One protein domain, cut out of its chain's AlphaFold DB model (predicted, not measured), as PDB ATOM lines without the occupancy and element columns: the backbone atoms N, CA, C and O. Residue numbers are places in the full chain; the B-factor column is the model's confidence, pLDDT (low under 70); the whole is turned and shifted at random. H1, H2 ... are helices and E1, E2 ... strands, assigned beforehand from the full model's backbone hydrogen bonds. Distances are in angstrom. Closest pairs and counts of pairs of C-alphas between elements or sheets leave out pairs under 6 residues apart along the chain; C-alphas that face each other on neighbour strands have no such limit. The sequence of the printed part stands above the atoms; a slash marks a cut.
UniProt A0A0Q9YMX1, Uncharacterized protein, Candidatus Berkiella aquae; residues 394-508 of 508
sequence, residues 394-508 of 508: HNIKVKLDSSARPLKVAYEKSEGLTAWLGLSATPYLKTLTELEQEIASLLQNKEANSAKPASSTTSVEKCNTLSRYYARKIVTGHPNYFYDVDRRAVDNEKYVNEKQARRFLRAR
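What this domain is: This is residues 394 to 508 of the 508 residues of an uncharacterized protein of Candidatus Berkiella aquae (UniProt A0A0Q9YMX1). Two helices, H2 and the long H3, cross at a slant to make the core, with a two-stranded hairpin, E1 and E2, packed mainly on H2; the short helices H4 and H5 pack on H3 away from the hairpin. A loop with the tiny helix H1 reaches out to one end of the long axis, and residues 448 to 458, of which 456 to 458 belong to H3, stick out where H2 turns into H3. The printed part has 115 residues with two named strands and then five named helices, in the order E1 E2 H1 H2 H3 H4 H5; the sheet, E1 - E2, is antiparallel and the class is mixed, helices and strands. The whole is only just loose, close to compact, with a radius of gyration of the C-alphas of 16.2 A, and elongated, spanning 54 by 31 by 21 A.

How they stand to each other: E1, residues 394 to 400, and E2, residues 406 to 414, form an antiparallel hairpin at 157 degrees; N 395 and O 412 are within hydrogen-bond range at 2.8 A, as are N 410 and O 397 at 3.0 A. H1, residues 417 to 420, touches no helix. E1 has 4 pairs of C-alphas within 8 A of H2, residues 432 to 448, the closest being those of Val 398 and Ile 439, 7.2 A. The hub is H3, residues 456 to 477. H2 and H3 touch, the closest C-alphas being those of Ala 440 and Ser 467 at 5.4 A; they run opposite ways at a steep tilt of 45 degrees. H3 touches H4, residues 484 to 490, with residues 471 to 476 alone, at a steep tilt of 46 degrees; the closest C-alphas are those of Arg 472 and Val 490, 5.4 A. H3 touches H5, residues 498 to 506, with residues 462 to 469 alone, at a shallow tilt of 34.5 degrees, only just short of steep; the closest C-alphas are those of Leu 466 and Ala 501, 6.6 A. H4 and H5 are apart. Every O i to N i+4 pair is within hydrogen-bond range in H2, H4 and H5, and 17 of 18 in H3; H1 is too short for such a pair.

Where its parts are: E1 begins at C-alpha 394, (-26.638, -48.411, -20.222), and is 19.8 A long; E2 is 21.9 A. H1 has four residues. H2 is 24.3 A long and H3 31.8 A, beginning at C-alpha 456, (4.143, -45.064, -5.207). H4 is 10.3 A long, and H5, 12.2 A, ends at C-alpha 506, (5.723, -36.106, -21.530).

The domain as a whole: The C-alphas farthest apart are those of Gly 422 and Arg 508, 54.9 A. The printed part has no cut. The link H1 to H2 is long. Mean pLDDT of the printed part is 71.3; 48 residues are under 70, among them 417 to 427, 451 to 459 and 493 to 508.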
ATOM      1  N   HIS A 394     -27.538 -48.799 -19.151       72.50
ATOM      2  CA  HIS A 394     -26.638 -48.411 -20.222       72.50
ATOM      3  C   HIS A 394     -25.199 -48.562 -19.729       72.50
ATOM      4  O   HIS A 394     -24.702 -47.759 -18.940       72.50
ATOM      5  N   ASN A 395     -24.536 -49.629 -20.169       71.12
ATOM      6  CA  ASN A 395     -23.162 -49.916 -19.804       71.12
ATOM      7  C   ASN A 395     -22.187 -49.415 -20.862       71.12
ATOM      8  O   ASN A 395     -22.349 -49.622 -22.065       71.12
ATOM      9  N   ILE A 396     -21.128 -48.795 -20.357       75.00
ATOM     10  CA  ILE A 396     -19.963 -48.387 -21.124       75.00
ATOM     11  C   ILE A 396     -18.803 -49.251 -20.654       75.00
ATOM     12  O   ILE A 396     -18.394 -49.119 -19.499       75.00
ATOM     13  N   LYS A 397     -18.280 -50.110 -21.533       77.06
ATOM     14  CA  LYS A 397     -17.059 -50.887 -21.277       77.06
ATOM     15  C   LYS A 397     -15.868 -50.198 -21.924       77.06
ATOM     16  O   LYS A 397     -15.861 -49.981 -23.142       77.06
ATOM     17  N   VAL A 398     -14.852 -49.891 -21.122       80.19
ATOM     18  CA  VAL A 398     -13.618 -49.253 -21.593       80.19
ATOM     19  C   VAL A 398     -12.519 -50.307 -21.740       80.19
ATOM     20  O   VAL A 398     -12.212 -51.036 -20.802       80.19
ATOM     21  N   LYS A 399     -11.886 -50.389 -22.916       79.88
ATOM     22  CA  LYS A 399     -10.650 -51.170 -23.107       79.88
ATOM     23  C   LYS A 399      -9.468 -50.243 -23.352       79.88
ATOM     24  O   LYS A 399      -9.555 -49.360 -24.204       79.88
ATOM     25  N   LEU A 400      -8.367 -50.464 -22.635       77.56
ATOM     26  CA  LEU A 400      -7.104 -49.761 -22.869       77.56
ATOM     27  C   LEU A 400      -6.250 -50.500 -23.913       77.56
ATOM     28  O   LEU A 400      -6.238 -51.728 -23.957       77.56
ATOM     29  N   ASP A 401      -5.514 -49.754 -24.731       75.38
ATOM     30  CA  ASP A 401      -4.499 -50.271 -25.651       75.38
ATOM     31  C   ASP A 401      -3.188 -50.621 -24.946       75.38
ATOM     32  O   ASP A 401      -3.039 -50.395 -23.744       75.38
ATOM     33  N   SER A 402      -2.193 -51.109 -25.693       69.62
ATOM     34  CA  SER A 402      -0.827 -51.363 -25.203       69.62
ATOM     35  C   SER A 402      -0.097 -50.104 -24.706       69.62
ATOM     36  O   SER A 402       0.811 -50.222 -23.887       69.62
ATOM     37  N   SER A 403      -0.582 -48.900 -25.025       68.19
ATOM     38  CA  SER A 403      -0.054 -47.591 -24.594       68.19
ATOM     39  C   SER A 403      -0.847 -46.907 -23.460       68.19
ATOM     40  O   SER A 403      -0.531 -45.782 -23.086       68.19
ATOM     41  N   ALA A 404      -1.846 -47.588 -22.883       63.94
ATOM     42  CA  ALA A 404      -2.704 -47.119 -21.787       63.94
ATOM     43  C   ALA A 404      -3.659 -45.983 -22.196       63.94
ATOM     44  O   ALA A 404      -4.016 -45.115 -21.396       63.94
ATOM     45  N   ARG A 405      -4.082 -45.997 -23.462       69.81
ATOM     46  CA  ARG A 405      -5.113 -45.127 -24.024       69.81
ATOM     47  C   ARG A 405      -6.400 -45.927 -24.241       69.81
ATOM     48  O   ARG A 405      -6.314 -47.093 -24.618       69.81
ATOM     49  N   PRO A 406      -7.590 -45.341 -24.045       66.50
ATOM     50  CA  PRO A 406      -8.849 -46.003 -24.371       66.50
ATOM     51  C   PRO A 406      -8.908 -46.293 -25.880       66.50
ATOM     52  O   PRO A 406      -8.913 -45.359 -26.679       66.50
ATOM     53  N   LEU A 407      -8.921 -47.571 -26.272       57.34
ATOM     54  CA  LEU A 407      -8.886 -48.003 -27.676       57.34
ATOM     55  C   LEU A 407     -10.289 -48.233 -28.255       57.34
ATOM     56  O   LEU A 407     -10.510 -48.024 -29.443       57.34
ATOM     57  N   LYS A 408     -11.243 -48.692 -27.432       59.75
ATOM     58  CA  LYS A 408     -12.620 -48.967 -27.866       59.75
ATOM     59  C   LYS A 408     -13.578 -48.831 -26.690       59.75
ATOM     60  O   LYS A 408     -13.372 -49.458 -25.649       59.75
ATOM     61  N   VAL A 409     -14.605 -48.010 -26.877       64.44
ATOM     62  CA  VAL A 409     -15.717 -47.858 -25.941       64.44
ATOM     63  C   VAL A 409     -16.869 -48.683 -26.504       64.44
ATOM     64  O   VAL A 409     -17.354 -48.394 -27.598       64.44
ATOM     65  N   ALA A 410     -17.223 -49.779 -25.833       66.75
ATOM     66  CA  ALA A 410     -18.343 -50.624 -26.237       66.75
ATOM     67  C   ALA A 410     -19.584 -50.249 -25.424       66.75
ATOM     68  O   ALA A 410     -19.502 -50.110 -24.201       66.75
ATOM     69  N   TYR A 411     -20.709 -50.092 -26.119       69.19
ATOM     70  CA  TYR A 411     -21.997 -49.732 -25.536       69.19
ATOM     71  C   TYR A 411     -22.867 -50.971 -25.486       69.19
ATOM     72  O   TYR A 411     -23.210 -51.540 -26.520       69.19
ATOM     73  N   GLU A 412     -23.210 -51.390 -24.279       70.12
ATOM     74  CA  GLU A 412     -24.121 -52.502 -24.058       70.12
ATOM     75  C   GLU A 412     -25.343 -51.964 -23.326       70.12
ATOM     76  O   GLU A 412     -25.223 -51.292 -22.301       70.12
ATOM     77  N   LYS A 413     -26.533 -52.244 -23.854       67.94
ATOM     78  CA  LYS A 413     -27.773 -52.050 -23.109       67.94
ATOM     79  C   LYS A 413     -28.119 -53.392 -22.485       67.94
ATOM     80  O   LYS A 413     -28.411 -54.337 -23.211       67.94
ATOM     81  N   SER A 414     -28.060 -53.485 -21.162       70.50
ATOM     82  CA  SER A 414     -28.637 -54.632 -20.470       70.50
ATOM     83  C   SER A 414     -30.112 -54.344 -20.232       70.50
ATOM     84  O   SER A 414     -30.454 -53.361 -19.570       70.50
ATOM     85  N   GLU A 415     -30.982 -55.174 -20.794       67.88
ATOM     86  CA  GLU A 415     -32.415 -55.097 -20.529       67.88
ATOM     87  C   GLU A 415     -32.688 -55.517 -19.082       67.88
ATOM     88  O   GLU A 415     -32.166 -56.523 -18.604       67.88
ATOM     89  N   GLY A 416     -33.442 -54.686 -18.363       71.75
ATOM     90  CA  GLY A 416     -33.868 -54.981 -17.000       71.75
ATOM     91  C   GLY A 416     -35.166 -55.771 -16.966       71.75
ATOM     92  O   GLY A 416     -35.864 -55.898 -17.973       71.75
ATOM     93  N   LEU A 417     -35.539 -56.225 -15.772       62.84
ATOM     94  CA  LEU A 417     -36.812 -56.906 -15.517       62.84
ATOM     95  C   LEU A 417     -38.027 -56.117 -16.053       62.84
ATOM     96  O   LEU A 417     -38.981 -56.699 -16.549       62.84
ATOM     97  N   THR A 418     -37.979 -54.785 -15.993       58.31
ATOM     98  CA  THR A 418     -39.022 -53.891 -16.527       58.31
ATOM     99  C   THR A 418     -39.213 -54.024 -18.039       58.31
ATOM    100  O   THR A 418     -40.351 -54.102 -18.494       58.31
ATOM    101  N   ALA A 419     -38.125 -54.142 -18.806       60.69
ATOM    102  CA  ALA A 419     -38.188 -54.389 -20.245       60.69
ATOM    103  C   ALA A 419     -38.739 -55.792 -20.550       60.69
ATOM    104  O   ALA A 419     -39.566 -55.942 -21.447       60.69
ATOM    105  N   TRP A 420     -38.360 -56.797 -19.749       64.38
ATOM    106  CA  TRP A 420     -38.908 -58.156 -19.847       64.38
ATOM    107  C   TRP A 420     -40.420 -58.208 -19.564       64.38
ATOM    108  O   TRP A 420     -41.146 -58.970 -20.196       64.38
ATOM    109  N   LEU A 421     -40.913 -57.347 -18.669       53.56
ATOM    110  CA  LEU A 421     -42.338 -57.187 -18.355       53.56
ATOM    111  C   LEU A 421     -43.107 -56.307 -19.364       53.56
ATOM    112  O   LEU A 421     -44.284 -56.026 -19.147       53.56
ATOM    113  N   GLY A 422     -42.469 -55.843 -20.445       51.84
ATOM    114  CA  GLY A 422     -43.094 -54.960 -21.439       51.84
ATOM    115  C   GLY A 422     -43.369 -53.535 -20.936       51.84
ATOM    116  O   GLY A 422     -44.110 -52.790 -21.574       51.84
ATOM    117  N   LEU A 423     -42.782 -53.140 -19.802       51.34
ATOM    118  CA  LEU A 423     -42.912 -51.804 -19.227       51.34
ATOM    119  C   LEU A 423     -41.789 -50.906 -19.757       51.34
ATOM    120  O   LEU A 423     -40.604 -51.213 -19.614       51.34
ATOM    121  N   SER A 424     -42.144 -49.758 -20.342       50.03
ATOM    122  CA  SER A 424     -41.155 -48.772 -20.784       50.03
ATOM    123  C   SER A 424     -40.594 -48.008 -19.581       50.03
ATOM    124  O   SER A 424     -41.132 -46.974 -19.184       50.03
ATOM    125  N   ALA A 425     -39.518 -48.513 -18.984       57.59
ATOM    126  CA  ALA A 425     -38.766 -47.794 -17.961       57.59
ATOM    127  C   ALA A 425     -37.489 -47.181 -18.549       57.59
ATOM    128  O   ALA A 425     -36.860 -47.753 -19.444       57.59
ATOM    129  N   THR A 426     -37.094 -46.012 -18.043       63.38
ATOM    130  CA  THR A 426     -35.817 -45.395 -18.405       63.38
ATOM    131  C   THR A 426     -34.674 -46.199 -17.767       63.38
ATOM    132  O   THR A 426     -34.644 -46.323 -16.542       63.38
ATOM    133  N   PRO A 427     -33.740 -46.764 -18.552       68.25
ATOM    134  CA  PRO A 427     -32.613 -47.524 -18.014       68.25
ATOM    135  C   PRO A 427     -31.643 -46.635 -17.227       68.25
ATOM    136  O   PRO A 427     -31.479 -45.453 -17.531       68.25
ATOM    137  N   TYR A 428     -30.950 -47.223 -16.248       70.62
ATOM    138  CA  TYR A 428     -29.944 -46.508 -15.461       70.62
ATOM    139  C   TYR A 428     -28.782 -46.040 -16.341       70.62
ATOM    140  O   TYR A 428     -28.202 -46.825 -17.101       70.62
ATOM    141  N   LEU A 429     -28.407 -44.771 -16.178       77.00
ATOM    142  CA  LEU A 429     -27.199 -44.202 -16.768       77.00
ATOM    143  C   LEU A 429     -25.997 -44.469 -15.856       77.00
ATOM    144  O   LEU A 429     -26.135 -44.573 -14.633       77.00
ATOM    145  N   LYS A 430     -24.809 -44.611 -16.451       76.88
ATOM    146  CA  LYS A 430     -23.563 -44.804 -15.701       76.88
ATOM    147  C   LYS A 430     -23.139 -43.469 -15.093       76.88
ATOM    148  O   LYS A 430     -23.167 -42.457 -15.786       76.88
ATOM    149  N   THR A 431     -22.742 -43.458 -13.821       82.25
ATOM    150  CA  THR A 431     -22.278 -42.221 -13.170       82.25
ATOM    151  C   THR A 431     -20.828 -41.906 -13.538       82.25
ATOM    152  O   THR A 431     -20.050 -42.796 -13.908       82.25
ATOM    153  N   LEU A 432     -20.436 -40.636 -13.409       82.12
ATOM    154  CA  LEU A 432     -19.063 -40.193 -13.662       82.12
ATOM    155  C   LEU A 432     -18.051 -40.892 -12.742       82.12
ATOM    156  O   LEU A 432     -17.043 -41.409 -13.215       82.12
ATOM    157  N   THR A 433     -18.361 -40.996 -11.449       81.31
ATOM    158  CA  THR A 433     -17.502 -41.651 -10.449       81.31
ATOM    159  C   THR A 433     -17.248 -43.124 -10.777       81.31
ATOM    160  O   THR A 433     -16.129 -43.614 -10.637       81.31
ATOM    161  N   GLU A 434     -18.267 -43.844 -11.251       80.25
ATOM    162  CA  GLU A 434     -18.123 -45.248 -11.654       80.25
ATOM    163  C   GLU A 434     -17.215 -45.407 -12.874       80.25
ATOM    164  O   GLU A 434     -16.422 -46.347 -12.950       80.25
ATOM    165  N   LEU A 435     -17.310 -44.480 -13.830       84.12
ATOM    166  CA  LEU A 435     -16.420 -44.455 -14.983       84.12
ATOM    167  C   LEU A 435     -14.969 -44.173 -14.565       84.12
ATOM    168  O   LEU A 435     -14.056 -44.841 -15.049       84.12
ATOM    169  N   GLU A 436     -14.752 -43.223 -13.655       83.88
ATOM    170  CA  GLU A 436     -13.417 -42.890 -13.149       83.88
ATOM    171  C   GLU A 436     -12.764 -44.056 -12.402       83.88
ATOM    172  O   GLU A 436     -11.571 -44.317 -12.586       83.88
ATOM    173  N   GLN A 437     -13.534 -44.778 -11.587       82.88
ATOM    174  CA  GLN A 437     -13.050 -45.958 -10.869       82.88
ATOM    175  C   GLN A 437     -12.672 -47.090 -11.832       82.88
ATOM    176  O   GLN A 437     -11.606 -47.694 -11.687       82.88
ATOM    177  N   GLU A 438     -13.496 -47.347 -12.855       83.62
ATOM    178  CA  GLU A 438     -13.175 -48.337 -13.889       83.62
ATOM    179  C   GLU A 438     -11.881 -47.968 -14.624       83.62
ATOM    180  O   GLU A 438     -10.971 -48.791 -14.720       83.62
ATOM    181  N   ILE A 439     -11.739 -46.719 -15.074       83.94
ATOM    182  CA  ILE A 439     -10.531 -46.280 -15.782       83.94
ATOM    183  C   ILE A 439      -9.303 -46.340 -14.862       83.94
ATOM    184  O   ILE A 439      -8.245 -46.804 -15.292       83.94
ATOM    185  N   ALA A 440      -9.431 -45.919 -13.602       82.81
ATOM    186  CA  ALA A 440      -8.340 -45.959 -12.633       82.81
ATOM    187  C   ALA A 440      -7.862 -47.396 -12.375       82.81
ATOM    188  O   ALA A 440      -6.661 -47.655 -12.437       82.81
ATOM    189  N   SER A 441      -8.784 -48.342 -12.171       82.56
ATOM    190  CA  SER A 441      -8.439 -49.759 -11.980       82.56
ATOM    191  C   SER A 441      -7.752 -50.371 -13.206       82.56
ATOM    192  O   SER A 441      -6.768 -51.099 -13.066       82.56
ATOM    193  N   LEU A 442      -8.199 -50.029 -14.419       83.00
ATOM    194  CA  LEU A 442      -7.570 -50.487 -15.660       83.00
ATOM    195  C   LEU A 442      -6.147 -49.936 -15.818       83.00
ATOM    196  O   LEU A 442      -5.252 -50.661 -16.256       83.00
ATOM    197  N   LEU A 443      -5.925 -48.670 -15.454       82.81
ATOM    198  CA  LEU A 443      -4.600 -48.049 -15.471       82.81
ATOM    199  C   LEU A 443      -3.671 -48.682 -14.426       82.81
ATOM    200  O   LEU A 443      -2.549 -49.052 -14.767       82.81
ATOM    201  N   GLN A 444      -4.154 -48.883 -13.197       82.00
ATOM    202  CA  GLN A 444      -3.390 -49.495 -12.104       82.00
ATOM    203  C   GLN A 444      -2.993 -50.942 -12.408       82.00
ATOM    204  O   GLN A 444      -1.820 -51.289 -12.289       82.00
ATOM    205  N   ASN A 445      -3.931 -51.767 -12.883       80.88
ATOM    206  CA  ASN A 445      -3.643 -53.150 -13.282       80.88
ATOM    207  C   ASN A 445      -2.584 -53.212 -14.387       80.88
ATOM    208  O   ASN A 445      -1.804 -54.158 -14.474       80.88
ATOM    209  N   LYS A 446      -2.542 -52.199 -15.249       77.88
ATOM    210  CA  LYS A 446      -1.579 -52.145 -16.337       77.88
ATOM    211  C   LYS A 446      -0.202 -51.653 -15.896       77.88
ATOM    212  O   LYS A 446       0.799 -52.165 -16.392       77.88
ATOM    213  N   GLU A 447      -0.141 -50.698 -14.968       73.44
ATOM    214  CA  GLU A 447       1.117 -50.286 -14.335       73.44
ATOM    215  C   GLU A 447       1.712 -51.422 -13.488       73.44
ATOM    216  O   GLU A 447       2.913 -51.676 -13.593       73.44
ATOM    217  N   ALA A 448       0.883 -52.167 -12.746       72.50
ATOM    218  CA  ALA A 448       1.301 -53.329 -11.955       72.50
ATOM    219  C   ALA A 448       1.906 -54.457 -12.813       72.50
ATOM    220  O   ALA A 448       2.831 -55.136 -12.381       72.50
ATOM    221  N   ASN A 449       1.429 -54.612 -14.050       73.31
ATOM    222  CA  ASN A 449       1.949 -55.580 -15.018       73.31
ATOM    223  C   ASN A 449       3.104 -55.028 -15.882       73.31
ATOM    224  O   ASN A 449       3.541 -55.687 -16.827       73.31
ATOM    225  N   SER A 450       3.592 -53.815 -15.604       70.38
ATOM    226  CA  SER A 450       4.717 -53.218 -16.327       70.38
ATOM    227  C   SER A 450       6.049 -53.516 -15.629       70.38
ATOM    228  O   SER A 450       6.150 -53.488 -14.408       70.38
ATOM    229  N   ALA A 451       7.108 -53.766 -16.404       56.88
ATOM    230  CA  ALA A 451       8.405 -54.240 -15.902       56.88
ATOM    231  C   ALA A 451       9.189 -53.252 -15.000       56.88
ATOM    232  O   ALA A 451      10.291 -53.572 -14.561       56.88
ATOM    233  N   LYS A 452       8.672 -52.043 -14.738       59.94
ATOM    234  CA  LYS A 452       9.301 -51.042 -13.862       59.94
ATOM    235  C   LYS A 452       8.244 -50.388 -12.965       59.94
ATOM    236  O   LYS A 452       7.559 -49.479 -13.442       59.94
ATOM    237  N   PRO A 453       8.119 -50.794 -11.689       55.59
ATOM    238  CA  PRO A 453       7.250 -50.099 -10.748       55.59
ATOM    239  C   PRO A 453       7.776 -48.674 -10.518       55.59
ATOM    240  O   PRO A 453       8.949 -48.474 -10.204       55.59
ATOM    241  N   ALA A 454       6.925 -47.672 -10.732       56.38
ATOM    242  CA  ALA A 454       7.228 -46.280 -10.404       56.38
ATOM    243  C   ALA A 454       7.108 -46.041  -8.884       56.38
ATOM    244  O   ALA A 454       6.442 -46.809  -8.189       56.38
ATOM    245  N   SER A 455       7.717 -44.970  -8.361       55.97
ATOM    246  CA  SER A 455       7.514 -44.543  -6.968       55.97
ATOM    247  C   SER A 455       6.023 -44.345  -6.672       55.97
ATOM    248  O   SER A 455       5.302 -43.706  -7.445       55.97
ATOM    249  N   SER A 456       5.565 -44.898  -5.547       58.91
ATOM    250  CA  SER A 456       4.143 -45.064  -5.207       58.91
ATOM    251  C   SER A 456       3.339 -43.761  -5.249       58.91
ATOM    252  O   SER A 456       2.210 -43.748  -5.733       58.91
ATOM    253  N   THR A 457       3.923 -42.644  -4.822       55.88
ATOM    254  CA  THR A 457       3.247 -41.339  -4.772       55.88
ATOM    255  C   THR A 457       3.000 -40.745  -6.162       55.88
ATOM    256  O   THR A 457       1.932 -40.203  -6.431       55.88
ATOM    257  N   THR A 458       3.953 -40.901  -7.085       60.25
ATOM    258  CA  THR A 458       3.900 -40.321  -8.439       60.25
ATOM    259  C   THR A 458       3.001 -41.131  -9.383       60.25
ATOM    260  O   THR A 458       2.419 -40.582 -10.317       60.25
ATOM    261  N   SER A 459       2.848 -42.437  -9.131       68.00
ATOM    262  CA  SER A 459       1.951 -43.332  -9.881       68.00
ATOM    263  C   SER A 459       0.468 -43.059  -9.581       68.00
ATOM    264  O   SER A 459      -0.344 -42.983 -10.508       68.00
ATOM    265  N   VAL A 460       0.109 -42.809  -8.315       71.75
ATOM    266  CA  VAL A 460      -1.288 -42.558  -7.908       71.75
ATOM    267  C   VAL A 460      -1.817 -41.243  -8.482       71.75
ATOM    268  O   VAL A 460      -2.903 -41.207  -9.065       71.75
ATOM    269  N   GLU A 461      -1.042 -40.163  -8.377       73.12
ATOM    270  CA  GLU A 461      -1.435 -38.847  -8.896       73.12
ATOM    271  C   GLU A 461      -1.589 -38.857 -10.427       73.12
ATOM    272  O   GLU A 461      -2.538 -38.292 -10.987       73.12
ATOM    273  N   LYS A 462      -0.708 -39.595 -11.110       73.69
ATOM    274  CA  LYS A 462      -0.769 -39.818 -12.556       73.69
ATOM    275  C   LYS A 462      -2.001 -40.631 -12.967       73.69
ATOM    276  O   LYS A 462      -2.678 -40.245 -13.921       73.69
ATOM    277  N   CYS A 463      -2.324 -41.710 -12.251       77.19
ATOM    278  CA  CYS A 463      -3.528 -42.510 -12.501       77.19
ATOM    279  C   CYS A 463      -4.808 -41.683 -12.329       77.19
ATOM    280  O   CYS A 463      -5.684 -41.726 -13.193       77.19
ATOM    281  N   ASN A 464      -4.889 -40.868 -11.273       79.50
ATOM    282  CA  ASN A 464      -6.039 -39.994 -11.021       79.50
ATOM    283  C   ASN A 464      -6.206 -38.928 -12.114       79.50
ATOM    284  O   ASN A 464      -7.316 -38.670 -12.581       79.50
ATOM    285  N   THR A 465      -5.096 -38.340 -12.563       80.00
ATOM    286  CA  THR A 465      -5.087 -37.325 -13.624       80.00
ATOM    287  C   THR A 465      -5.526 -37.903 -14.970       80.00
ATOM    288  O   THR A 465      -6.361 -37.314 -15.661       80.00
ATOM    289  N   LEU A 466      -4.999 -39.075 -15.344       79.75
ATOM    290  CA  LEU A 466      -5.376 -39.755 -16.585       79.75
ATOM    291  C   LEU A 466      -6.813 -40.281 -16.542       79.75
ATOM    292  O   LEU A 466      -7.509 -40.188 -17.551       79.75
ATOM    293  N   SER A 467      -7.274 -40.771 -15.386       83.38
ATOM    294  CA  SER A 467      -8.662 -41.198 -15.196       83.38
ATOM    295  C   SER A 467      -9.643 -40.053 -15.462       83.38
ATOM    296  O   SER A 467     -10.495 -40.179 -16.340       83.38
ATOM    297  N   ARG A 468      -9.434 -38.889 -14.832       83.88
ATOM    298  CA  ARG A 468     -10.250 -37.679 -15.051       83.88
ATOM    299  C   ARG A 468     -10.247 -37.219 -16.505       83.88
ATOM    300  O   ARG A 468     -11.294 -36.891 -17.062       83.88
ATOM    301  N   TYR A 469      -9.078 -37.215 -17.147       83.88
ATOM    302  CA  TYR A 469      -8.957 -36.827 -18.553       83.88
ATOM    303  C   TYR A 469      -9.747 -37.764 -19.484       83.88
ATOM    304  O   TYR A 469     -10.494 -37.305 -20.353       83.88
ATOM    305  N   TYR A 470      -9.611 -39.081 -19.306       82.94
ATOM    306  CA  TYR A 470     -10.326 -40.053 -20.132       82.94
ATOM    307  C   TYR A 470     -11.825 -40.096 -19.825       82.94
ATOM    308  O   TYR A 470     -12.613 -40.211 -20.764       82.94
ATOM    309  N   ALA A 471     -12.225 -39.927 -18.561       84.81
ATOM    310  CA  ALA A 471     -13.625 -39.810 -18.165       84.81
ATOM    311  C   ALA A 471     -14.291 -38.616 -18.863       84.81
ATOM    312  O   ALA A 471     -15.309 -38.796 -19.531       84.81
ATOM    313  N   ARG A 472     -13.653 -37.436 -18.846       85.19
ATOM    314  CA  ARG A 472     -14.112 -36.262 -19.605       85.19
ATOM    315  C   ARG A 472     -14.275 -36.574 -21.091       85.19
ATOM    316  O   ARG A 472     -15.337 -36.334 -21.652       85.19
ATOM    317  N   LYS A 473     -13.252 -37.156 -21.730       83.50
ATOM    318  CA  LYS A 473     -13.292 -37.470 -23.169       83.50
ATOM    319  C   LYS A 473     -14.458 -38.404 -23.533       83.50
ATOM    320  O   LYS A 473     -15.077 -38.222 -24.578       83.50
ATOM    321  N   ILE A 474     -14.749 -39.390 -22.684       82.94
ATOM    322  CA  ILE A 474     -15.831 -40.361 -22.896       82.94
ATOM    323  C   ILE A 474     -17.207 -39.718 -22.668       82.94
ATOM    324  O   ILE A 474     -18.097 -39.913 -23.493       82.94
ATOM    325  N   VAL A 475     -17.374 -38.912 -21.613       84.69
ATOM    326  CA  VAL A 475     -18.639 -38.212 -21.321       84.69
ATOM    327  C   VAL A 475     -18.978 -37.198 -22.411       84.69
ATOM    328  O   VAL A 475     -20.101 -37.190 -22.911       84.69
ATOM    329  N   THR A 476     -18.004 -36.391 -22.847       83.06
ATOM    330  CA  THR A 476     -18.206 -35.408 -23.922       83.06
ATOM    331  C   THR A 476     -18.510 -36.079 -25.266       83.06
ATOM    332  O   THR A 476     -19.324 -35.569 -26.031       83.06
ATOM    333  N   GLY A 477     -17.895 -37.230 -25.561       80.44
ATOM    334  CA  GLY A 477     -18.160 -37.976 -26.795       80.44
ATOM    335  C   GLY A 477     -19.524 -38.674 -26.826       80.44
ATOM    336  O   GLY A 477     -20.037 -38.953 -27.909       80.44
ATOM    337  N   HIS A 478     -20.114 -38.964 -25.660       80.75
ATOM    338  CA  HIS A 478     -21.304 -39.814 -25.539       80.75
ATOM    339  C   HIS A 478     -22.287 -39.321 -24.464       80.75
ATOM    340  O   HIS A 478     -22.619 -40.065 -23.539       80.75
ATOM    341  N   PRO A 479     -22.814 -38.091 -24.590       78.69
ATOM    342  CA  PRO A 479     -23.585 -37.437 -23.533       78.69
ATOM    343  C   PRO A 479     -24.872 -38.184 -23.145       78.69
ATOM    344  O   PRO A 479     -25.304 -38.094 -22.005       78.69
ATOM    345  N   ASN A 480     -25.468 -38.961 -24.052       78.38
ATOM    346  CA  ASN A 480     -26.744 -39.650 -23.811       78.38
ATOM    347  C   ASN A 480     -26.642 -40.860 -22.861       78.38
ATOM    348  O   ASN A 480     -27.658 -41.464 -22.537       78.38
ATOM    349  N   TYR A 481     -25.432 -41.234 -22.437       78.25
ATOM    350  CA  TYR A 481     -25.181 -42.370 -21.543       78.25
ATOM    351  C   TYR A 481     -24.902 -41.949 -20.088       78.25
ATOM    352  O   TYR A 481     -24.613 -42.805 -19.250       78.25
ATOM    353  N   PHE A 482     -24.990 -40.647 -19.797       80.62
ATOM    354  CA  PHE A 482     -24.639 -40.037 -18.512       80.62
ATOM    355  C   PHE A 482     -25.714 -39.051 -18.060       80.62
ATOM    356  O   PHE A 482     -26.396 -38.440 -18.885       80.62
ATOM    357  N   TYR A 483     -25.844 -38.858 -16.748       80.25
ATOM    358  CA  TYR A 483     -26.769 -37.869 -16.197       80.25
ATOM    359  C   TYR A 483     -26.313 -36.435 -16.505       80.25
ATOM    360  O   TYR A 483     -25.121 -36.144 -16.594       80.25
ATOM    361  N   ASP A 484     -27.253 -35.494 -16.592       77.25
ATOM    362  CA  ASP A 484     -26.980 -34.065 -16.823       77.25
ATOM    363  C   ASP A 484     -25.993 -33.467 -15.824       77.25
ATOM    364  O   ASP A 484     -25.158 -32.637 -16.187       77.25
ATOM    365  N   VAL A 485     -26.069 -33.913 -14.572       77.88
ATOM    366  CA  VAL A 485     -25.148 -33.506 -13.509       77.88
ATOM    367  C   VAL A 485     -23.719 -33.952 -13.822       77.88
ATOM    368  O   VAL A 485     -22.796 -33.158 -13.657       77.88
ATOM    369  N   ASP A 486     -23.535 -35.170 -14.334       80.00
ATOM    370  CA  ASP A 486     -22.227 -35.708 -14.722       80.00
ATOM    371  C   ASP A 486     -21.663 -34.983 -15.952       80.00
ATOM    372  O   ASP A 486     -20.474 -34.661 -15.996       80.00
ATOM    373  N   ARG A 487     -22.529 -34.647 -16.919       82.31
ATOM    374  CA  ARG A 487     -22.163 -33.847 -18.102       82.31
ATOM    375  C   ARG A 487     -21.643 -32.467 -17.706       82.31
ATOM    376  O   ARG A 487     -20.566 -32.071 -18.130       82.31
ATOM    377  N   ARG A 488     -22.357 -31.766 -16.822       80.69
ATOM    378  CA  ARG A 488     -21.918 -30.460 -16.301       80.69
ATOM    379  C   ARG A 488     -20.687 -30.582 -15.399       80.69
ATOM    380  O   ARG A 488     -19.887 -29.654 -15.317       80.69
ATOM    381  N   ALA A 489     -20.521 -31.709 -14.704       80.31
ATOM    382  CA  ALA A 489     -19.392 -31.924 -13.808       80.31
ATOM    383  C   ALA A 489     -18.051 -31.985 -14.554       80.31
ATOM    384  O   ALA A 489     -17.083 -31.400 -14.063       80.31
ATOM    385  N   VAL A 490     -18.002 -32.627 -15.730       79.06
ATOM    386  CA  VAL A 490     -16.778 -32.723 -16.553       79.06
ATOM    387  C   VAL A 490     -16.388 -31.414 -17.251       79.06
ATOM    388  O   VAL A 490     -15.248 -31.283 -17.704       79.06
ATOM    389  N   ASP A 491     -17.301 -30.442 -17.304       73.56
ATOM    390  CA  ASP A 491     -17.048 -29.102 -17.843       73.56
ATOM    391  C   ASP A 491     -16.456 -28.138 -16.799       73.56
ATOM    392  O   ASP A 491     -15.928 -27.086 -17.161       73.56
ATOM    393  N   ASN A 492     -16.459 -28.508 -15.511       71.19
ATOM    394  CA  ASN A 492     -15.797 -27.730 -14.461       71.19
ATOM    395  C   ASN A 492     -14.264 -27.781 -14.590       71.19
ATOM    396  O   ASN A 492     -13.684 -28.806 -14.950       71.19
ATOM    397  N   GLU A 493     -13.588 -26.713 -14.150       55.16
ATOM    398  CA  GLU A 493     -12.120 -26.549 -14.202       55.16
ATOM    399  C   GLU A 493     -11.311 -27.681 -13.538       55.16
ATOM    400  O   GLU A 493     -10.127 -27.858 -13.824       55.16
ATOM    401  N   LYS A 494     -11.945 -28.490 -12.678       58.84
ATOM    402  CA  LYS A 494     -11.330 -29.654 -12.018       58.84
ATOM    403  C   LYS A 494     -11.040 -30.825 -12.970       58.84
ATOM    404  O   LYS A 494     -10.216 -31.677 -12.629       58.84
ATOM    405  N   TYR A 495     -11.683 -30.887 -14.138       63.16
ATOM    406  CA  TYR A 495     -11.451 -31.940 -15.127       63.16
ATOM    407  C   TYR A 495     -10.400 -31.507 -16.149       63.16
ATOM    408  O   TYR A 495     -10.627 -30.700 -17.051       63.16
ATOM    409  N   VAL A 496      -9.220 -32.090 -15.967       65.06
ATOM    410  CA  VAL A 496      -7.957 -31.789 -16.641       65.06
ATOM    411  C   VAL A 496      -8.123 -31.733 -18.165       65.06
ATOM    412  O   VAL A 496      -8.633 -32.671 -18.782       65.06
ATOM    413  N   ASN A 497      -7.688 -30.636 -18.791       62.97
ATOM    414  CA  ASN A 497      -7.742 -30.496 -20.249       62.97
ATOM    415  C   ASN A 497      -6.600 -31.274 -20.939       62.97
ATOM    416  O   ASN A 497      -5.606 -31.659 -20.318       62.97
ATOM    417  N   GLU A 498      -6.710 -31.490 -22.253       61.31
ATOM    418  CA  GLU A 498      -5.725 -32.264 -23.024       61.31
ATOM    419  C   GLU A 498      -4.288 -31.724 -22.889       61.31
ATOM    420  O   GLU A 498      -3.326 -32.493 -22.858       61.31
ATOM    421  N   LYS A 499      -4.126 -30.403 -22.745       66.00
ATOM    422  CA  LYS A 499      -2.820 -29.749 -22.575       66.00
ATOM    423  C   LYS A 499      -2.160 -30.128 -21.245       66.00
ATOM    424  O   LYS A 499      -0.957 -30.385 -21.220       66.00
ATOM    425  N   GLN A 500      -2.930 -30.198 -20.162       64.88
ATOM    426  CA  GLN A 500      -2.455 -30.634 -18.848       64.88
ATOM    427  C   GLN A 500      -2.168 -32.147 -18.828       64.88
ATOM    428  O   GLN A 500      -1.094 -32.544 -18.385       64.88
ATOM    429  N   ALA A 501      -3.032 -32.985 -19.414       62.56
ATOM    430  CA  ALA A 501      -2.789 -34.430 -19.522       62.56
ATOM    431  C   ALA A 501      -1.520 -34.757 -20.343       62.56
ATOM    432  O   ALA A 501      -0.726 -35.625 -19.971       62.56
ATOM    433  N   ARG A 502      -1.268 -34.012 -21.431       65.75
ATOM    434  CA  ARG A 502      -0.048 -34.146 -22.249       65.75
ATOM    435  C   ARG A 502       1.231 -33.760 -21.499       65.75
ATOM    436  O   ARG A 502       2.263 -34.369 -21.769       65.75
ATOM    437  N   ARG A 503       1.192 -32.794 -20.570       67.81
ATOM    438  CA  ARG A 503       2.358 -32.445 -19.729       67.81
ATOM    439  C   ARG A 503       2.778 -33.616 -18.838       67.81
ATOM    440  O   ARG A 503       3.965 -33.902 -18.758       67.81
ATOM    441  N   PHE A 504       1.820 -34.354 -18.276       60.69
ATOM    442  CA  PHE A 504       2.101 -35.549 -17.470       60.69
ATOM    443  C   PHE A 504       2.560 -36.757 -18.297       60.69
ATOM    444  O   PHE A 504       3.403 -37.527 -17.845       60.69
ATOM    445  N   LEU A 505       2.056 -36.922 -19.525       58.47
ATOM    446  CA  LEU A 505       2.507 -37.990 -20.429       58.47
ATOM    447  C   LEU A 505       3.920 -37.757 -20.996       58.47
ATOM    448  O   LEU A 505       4.554 -38.717 -21.424       58.47
ATOM    449  N   ARG A 506       4.398 -36.504 -21.014       56.69
ATOM    450  CA  ARG A 506       5.723 -36.106 -21.530       56.69
ATOM    451  C   ARG A 506       6.816 -35.993 -20.465       56.69
ATOM    452  O   ARG A 506       7.966 -35.822 -20.841       56.69
ATOM    453  N   ALA A 507       6.495 -36.075 -19.173       49.69
ATOM    454  CA  ALA A 507       7.473 -35.994 -18.080       49.69
ATOM    455  C   ALA A 507       8.301 -37.292 -17.913       49.69
ATOM    456  O   ALA A 507       8.543 -37.736 -16.792       49.69
ATOM    457  N   ARG A 508       8.687 -37.930 -19.023       39.56
ATOM    458  CA  ARG A 508       9.430 -39.188 -19.060       39.56
ATOM    459  C   ARG A 508      10.636 -39.075 -19.973       39.56
ATOM    460  O   ARG A 508      10.438 -38.586 -21.108       39.56
TER     461      ARG A 508